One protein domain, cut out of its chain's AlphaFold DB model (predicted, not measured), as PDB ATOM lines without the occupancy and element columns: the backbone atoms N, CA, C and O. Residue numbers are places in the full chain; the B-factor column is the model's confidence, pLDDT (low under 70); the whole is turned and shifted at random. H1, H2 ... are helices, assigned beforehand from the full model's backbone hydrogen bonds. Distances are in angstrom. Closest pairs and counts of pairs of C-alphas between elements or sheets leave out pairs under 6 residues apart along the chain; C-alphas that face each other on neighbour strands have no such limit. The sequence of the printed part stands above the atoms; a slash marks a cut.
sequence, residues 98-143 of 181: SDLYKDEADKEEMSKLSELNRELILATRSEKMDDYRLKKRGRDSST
ATOM      1  N   SER A  98     169.955 117.469 201.339       62.09
ATOM      2  CA  SER A  98     169.514 116.068 201.443       62.09
ATOM      3  C   SER A  98     169.878 115.188 200.241       62.09
ATOM      4  O   SER A  98     170.054 113.991 200.415       62.09
ATOM      5  N   ASP A  99     169.984 115.747 199.030       71.75
ATOM      6  CA  ASP A  99     170.320 114.980 197.807       71.75
ATOM      7  C   ASP A  99     171.845 114.823 197.624       71.75
ATOM      8  O   ASP A  99     172.323 114.021 196.823       71.75
ATOM      9  N   LEU A 100     172.638 115.598 198.375       87.00
ATOM     10  CA  LEU A 100     174.098 115.560 198.295       87.00
ATOM     11  C   LEU A 100     174.731 114.496 199.197       87.00
ATOM     12  O   LEU A 100     175.887 114.134 198.963       87.00
ATOM     13  N   TYR A 101     174.007 113.977 200.189       89.69
ATOM     14  CA  TYR A 101     174.445 112.862 201.030       89.69
ATOM     15  C   TYR A 101     173.808 111.553 200.567       89.69
ATOM     16  O   TYR A 101     172.646 111.520 200.171       89.69
ATOM     17  N   LYS A 102     174.579 110.462 200.599       89.19
ATOM     18  CA  LYS A 102     174.079 109.140 200.179       89.19
ATOM     19  C   LYS A 102     173.211 108.488 201.254       89.19
ATOM     20  O   LYS A 102     172.193 107.879 200.944       89.19
ATOM     21  N   ASP A 103     173.666 108.591 202.495       90.75
ATOM     22  CA  ASP A 103     173.070 108.044 203.707       90.75
ATOM     23  C   ASP A 103     173.622 108.789 204.940       90.75
ATOM     24  O   ASP A 103     174.484 109.666 204.833       90.75
ATOM     25  N   GLU A 104     173.115 108.461 206.132       92.50
ATOM     26  CA  GLU A 104     173.575 109.080 207.387       92.50
ATOM     27  C   GLU A 104     175.044 108.755 207.703       92.50
ATOM     28  O   GLU A 104     175.745 109.577 208.291       92.50
ATOM     29  N   ALA A 105     175.540 107.589 207.272       94.12
ATOM     30  CA  ALA A 105     176.945 107.222 207.436       94.12
ATOM     31  C   ALA A 105     177.861 108.132 206.599       94.12
ATOM     32  O   ALA A 105     178.827 108.687 207.120       94.12
ATOM     33  N   ASP A 106     177.517 108.362 205.329       93.81
ATOM     34  CA  ASP A 106     178.210 109.308 204.453       93.81
ATOM     35  C   ASP A 106     178.159 110.737 205.011       93.81
ATOM     36  O   ASP A 106     179.149 111.467 204.936       93.81
ATOM     37  N   LYS A 107     177.050 111.140 205.640       92.25
ATOM     38  CA  LYS A 107     176.952 112.439 206.322       92.25
ATOM     39  C   LYS A 107     177.941 112.559 207.484       92.25
ATOM     40  O   LYS A 107     178.606 113.590 207.616       92.25
ATOM     41  N   GLU A 108     178.076 111.514 208.301       94.38
ATOM     42  CA  GLU A 108     179.053 111.480 209.392       94.38
ATOM     43  C   GLU A 108     180.491 111.521 208.855       94.38
ATOM     44  O   GLU A 108     181.310 112.303 209.341       94.38
ATOM     45  N   GLU A 109     180.810 110.745 207.819       94.75
ATOM     46  CA  GLU A 109     182.131 110.773 207.176       94.75
ATOM     47  C   GLU A 109     182.471 112.161 206.628       94.75
ATOM     48  O   GLU A 109     183.560 112.682 206.870       94.75
ATOM     49  N   MET A 110     181.514 112.808 205.965       93.75
ATOM     50  CA  MET A 110     181.680 114.155 205.426       93.75
ATOM     51  C   MET A 110     181.874 115.217 206.513       93.75
ATOM     52  O   MET A 110     182.521 116.231 206.257       93.75
ATOM     53  N   SER A 111     181.357 114.991 207.725       92.06
ATOM     54  CA  SER A 111     181.589 115.876 208.877       92.06
ATOM     55  C   SER A 111     183.003 115.761 209.462       92.06
ATOM     56  O   SER A 111     183.482 116.701 210.091       92.06
ATOM     57  N   LYS A 112     183.687 114.629 209.236       96.88
ATOM     58  CA  LYS A 112     185.060 114.370 209.708       96.88
ATOM     59  C   LYS A 112     186.129 114.967 208.786       96.88
ATOM     60  O   LYS A 112     187.296 115.036 209.169       96.88
ATOM     61  N   LEU A 113     185.758 115.359 207.567       95.88
ATOM     62  CA  LEU A 113     186.668 115.959 206.593       95.88
ATOM     63  C   LEU A 113     186.907 117.445 206.890       95.88
ATOM     64  O   LEU A 113     186.087 118.117 207.511       95.88
ATOM     65  N   SER A 114     188.029 117.976 206.398       97.38
ATOM     66  CA  SER A 114     188.233 119.426 206.371       97.38
ATOM     67  C   SER A 114     187.172 120.095 205.496       97.38
ATOM     68  O   SER A 114     186.699 119.502 204.526       97.38
ATOM     69  N   GLU A 115     186.841 121.348 205.808       95.12
ATOM     70  CA  GLU A 115     185.846 122.126 205.062       95.12
ATOM     71  C   GLU A 115     186.141 122.138 203.555       95.12
ATOM     72  O   GLU A 115     185.269 121.816 202.757       95.12
ATOM     73  N   LEU A 116     187.398 122.371 203.162       97.19
ATOM     74  CA  LEU A 116     187.821 122.339 201.757       97.19
ATOM     75  C   LEU A 116     187.487 121.003 201.071       97.19
ATOM     76  O   LEU A 116     186.946 120.984 199.965       97.19
ATOM     77  N   ASN A 117     187.820 119.881 201.713       97.38
ATOM     78  CA  ASN A 117     187.593 118.555 201.138       97.38
ATOM     79  C   ASN A 117     186.101 118.223 201.086       97.38
ATOM     80  O   ASN A 117     185.634 117.647 200.103       97.38
ATOM     81  N   ARG A 118     185.353 118.618 202.123       96.31
ATOM     82  CA  ARG A 118     183.895 118.516 202.164       96.31
ATOM     83  C   ARG A 118     183.271 119.261 200.983       96.31
ATOM     84  O   ARG A 118     182.520 118.647 200.230       96.31
ATOM     85  N   GLU A 119     183.635 120.520 200.760       95.00
ATOM     86  CA  GLU A 119     183.087 121.331 199.663       95.00
ATOM     87  C   GLU A 119     183.479 120.804 198.276       95.00
ATOM     88  O   GLU A 119     182.632 120.721 197.386       95.00
ATOM     89  N   LEU A 120     184.725 120.355 198.085       96.56
ATOM     90  CA  LEU A 120     185.168 119.760 196.817       96.56
ATOM     91  C   LEU A 120     184.320 118.537 196.432       96.56
ATOM     92  O   LEU A 120     183.926 118.356 195.274       96.56
ATOM     93  N   ILE A 121     184.029 117.688 197.417       96.00
ATOM     94  CA  ILE A 121     183.201 116.501 197.217       96.00
ATOM     95  C   ILE A 121     181.748 116.904 196.941       96.00
ATOM     96  O   ILE A 121     181.154 116.365 196.005       96.00
ATOM     97  N   LEU A 122     181.180 117.844 197.705       94.19
ATOM     98  CA  LEU A 122     179.810 118.325 197.495       94.19
ATOM     99  C   LEU A 122     179.632 118.932 196.095       94.19
ATOM    100  O   LEU A 122     178.676 118.577 195.408       94.19
ATOM    101  N   ALA A 123     180.596 119.726 195.621       94.38
ATOM    102  CA  ALA A 123     180.597 120.286 194.268       94.38
ATOM    103  C   ALA A 123     180.638 119.196 193.176       94.38
ATOM    104  O   ALA A 123     179.887 119.234 192.200       94.38
ATOM    105  N   THR A 124     181.469 118.165 193.364       95.50
ATOM    106  CA  THR A 124     181.536 117.026 192.429       95.50
ATOM    107  C   THR A 124     180.209 116.258 192.382       95.50
ATOM    108  O   THR A 124     179.811 115.726 191.341       95.50
ATOM    109  N   ARG A 125     179.512 116.151 193.521       94.19
ATOM    110  CA  ARG A 125     178.206 115.482 193.608       94.19
ATOM    111  C   ARG A 125     177.111 116.310 192.944       94.19
ATOM    112  O   ARG A 125     176.320 115.733 192.199       94.19
ATOM    113  N   SER A 126     177.096 117.631 193.142       92.44
ATOM    114  CA  SER A 126     176.117 118.509 192.495       92.44
ATOM    115  C   SER A 126     176.229 118.473 190.972       92.44
ATOM    116  O   SER A 126     175.212 118.323 190.304       92.44
ATOM    117  N   GLU A 127     177.446 118.492 190.419       93.88
ATOM    118  CA  GLU A 127     177.654 118.397 188.965       93.88
ATOM    119  C   GLU A 127     177.087 117.086 188.396       93.88
ATOM    120  O   GLU A 127     176.318 117.086 187.435       93.88
ATOM    121  N   LYS A 128     177.385 115.950 189.044       93.44
ATOM    122  CA  LYS A 128     176.845 114.639 188.640       93.44
ATOM    123  C   LYS A 128     175.321 114.588 188.709       93.44
ATOM    124  O   LYS A 128     174.682 113.951 187.867       93.44
ATOM    125  N   MET A 129     174.745 115.217 189.725       91.50
ATOM    126  CA  MET A 129     173.304 115.294 189.916       91.50
ATOM    127  C   MET A 129     172.642 116.148 188.830       91.50
ATOM    128  O   MET A 129     171.613 115.745 188.286       91.50
ATOM    129  N   ASP A 130     173.241 117.279 188.460       91.12
ATOM    130  CA  ASP A 130     172.753 118.132 187.376       91.12
ATOM    131  C   ASP A 130     172.803 117.416 186.023       91.12
ATOM    132  O   ASP A 130     171.810 117.416 185.286       91.12
ATOM    133  N   ASP A 131     173.893 116.699 185.749       93.25
ATOM    134  CA  ASP A 131     174.048 115.826 184.583       93.25
ATOM    135  C   ASP A 131     172.976 114.731 184.528       93.25
ATOM    136  O   ASP A 131     172.367 114.469 183.483       93.25
ATOM    137  N   TYR A 132     172.722 114.080 185.665       91.94
ATOM    138  CA  TYR A 132     171.683 113.062 185.782       91.94
ATOM    139  C   TYR A 132     170.293 113.657 185.529       91.94
ATOM    140  O   TYR A 132     169.515 113.104 184.746       91.94
ATOM    141  N   ARG A 133     169.993 114.818 186.123       90.25
ATOM    142  CA  ARG A 133     168.730 115.545 185.927       90.25
ATOM    143  C   ARG A 133     168.553 115.976 184.471       90.25
ATOM    144  O   ARG A 133     167.450 115.868 183.938       90.25
ATOM    145  N   LEU A 134     169.617 116.420 183.800       90.75
ATOM    146  CA  LEU A 134     169.592 116.773 182.378       90.75
ATOM    147  C   LEU A 134     169.301 115.550 181.496       90.75
ATOM    148  O   LEU A 134     168.402 115.600 180.657       90.75
ATOM    149  N   LYS A 135     169.999 114.430 181.726       90.31
ATOM    150  CA  LYS A 135     169.778 113.168 180.995       90.31
ATOM    151  C   LYS A 135     168.373 112.609 181.218       90.31
ATOM    152  O   LYS A 135     167.756 112.126 180.271       90.31
ATOM    153  N   LYS A 136     167.856 112.698 182.447       90.19
ATOM    154  CA  LYS A 136     166.489 112.284 182.784       90.19
ATOM    155  C   LYS A 136     165.459 113.122 182.023       90.19
ATOM    156  O   LYS A 136     164.650 112.556 181.296       90.19
ATOM    157  N   ARG A 137     165.583 114.456 182.059       88.25
ATOM    158  CA  ARG A 137     164.717 115.367 181.289       88.25
ATOM    159  C   ARG A 137     164.752 115.093 179.783       88.25
ATOM    160  O   ARG A 137     163.703 115.125 179.155       88.25
ATOM    161  N   GLY A 138     165.921 114.779 179.218       83.88
ATOM    162  CA  GLY A 138     166.051 114.410 177.803       83.88
ATOM    163  C   GLY A 138     165.291 113.130 177.426       83.88
ATOM    164  O   GLY A 138     164.646 113.074 176.377       83.88
ATOM    165  N   ARG A 139     165.307 112.111 178.297       78.50
ATOM    166  CA  ARG A 139     164.535 110.868 178.107       78.50
ATOM    167  C   ARG A 139     163.033 111.104 178.250       78.50
ATOM    168  O   ARG A 139     162.259 110.649 177.409       78.50
ATOM    169  N   ASP A 140     162.634 111.875 179.253       72.06
ATOM    170  CA  ASP A 140     161.230 112.220 179.492       72.06
ATOM    171  C   ASP A 140     160.668 113.105 178.359       72.06
ATOM    172  O   ASP A 140     159.507 112.968 177.976       72.06
ATOM    173  N   SER A 141     161.491 113.961 177.737       60.44
ATOM    174  CA  SER A 141     161.094 114.708 176.536       60.44
ATOM    175  C   SER A 141     161.035 113.846 175.275       60.44
ATOM    176  O   SER A 141     160.202 114.111 174.416       60.44
ATOM    177  N   SER A 142     161.873 112.807 175.157       55.47
ATOM    178  CA  SER A 142     161.874 111.902 173.998       55.47
ATOM    179  C   SER A 142     160.640 110.994 173.977       55.47
ATOM    180  O   SER A 142     160.065 110.759 172.919       55.47
ATOM    181  N   THR A 143     160.188 110.524 175.143       54.03
ATOM    182  CA  THR A 143     159.005 109.646 175.263       54.03
ATOM    183  C   THR A 143     157.676 110.367 175.015       54.03
ATOM    184  O   THR A 143     156.664 109.727 174.731       54.03
TER     185      THR A 143
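Overview. This is residues 98 to 143 of the 181 residues of an uncharacterized protein of Dendrobium catenatum (UniProt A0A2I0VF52). A short helix, H1, folds back at one end of a long straight helix, H2, and the two make a lopsided V that is joined at its corner by a tight link. Residues 98 to 103, which come before H1, lie in the mouth of the V, while residues 130 to 143 of H2 stick out as a free arm. The printed part has 46 residues with two named helices, H1 then H2, and no named strand; its class is all helix. It is only just loose, close to extended, with a radius of gyration of the C-alphas of 13.7 A, and H2 makes most of the length in spans of 43 by 20 by 9 A.

Arrangement. Look first at H1, residues 104 to 112, and then at H2, residues 115 to 143. They are close but not clearly touching, with 2 pairs of C-alphas within 8 A; the closest C-alphas are those of Met 110 and Arg 118, 5.9 A apart. Their lines stand at a steep tilt of 37 degrees, only just steep, and they run opposite ways. In H1 and H2 every O i to N i+4 pair is within hydrogen-bond range.

Along the chain. Begin at Ser 98, whose C-alpha is at (169.514, 116.068, 201.443). Find C-alpha 104 at (173.575, 109.080, 207.387); from there H1 runs 12.9 A to C-alpha 112. After the tight link of 2 residues, find C-alpha 115 at (185.846, 122.126, 205.062); from there H2 runs 42.0 A to C-alpha 143 at (159.005, 109.646, 175.263).

Size, cuts and confidence. The two C-alphas farthest apart are those of Ser 114 and Thr 143, 43.8 A. The printed part has no cut. Look for pLDDT under 70 at residue 98 and residues 141 to 143; the mean of the printed part is 88.7.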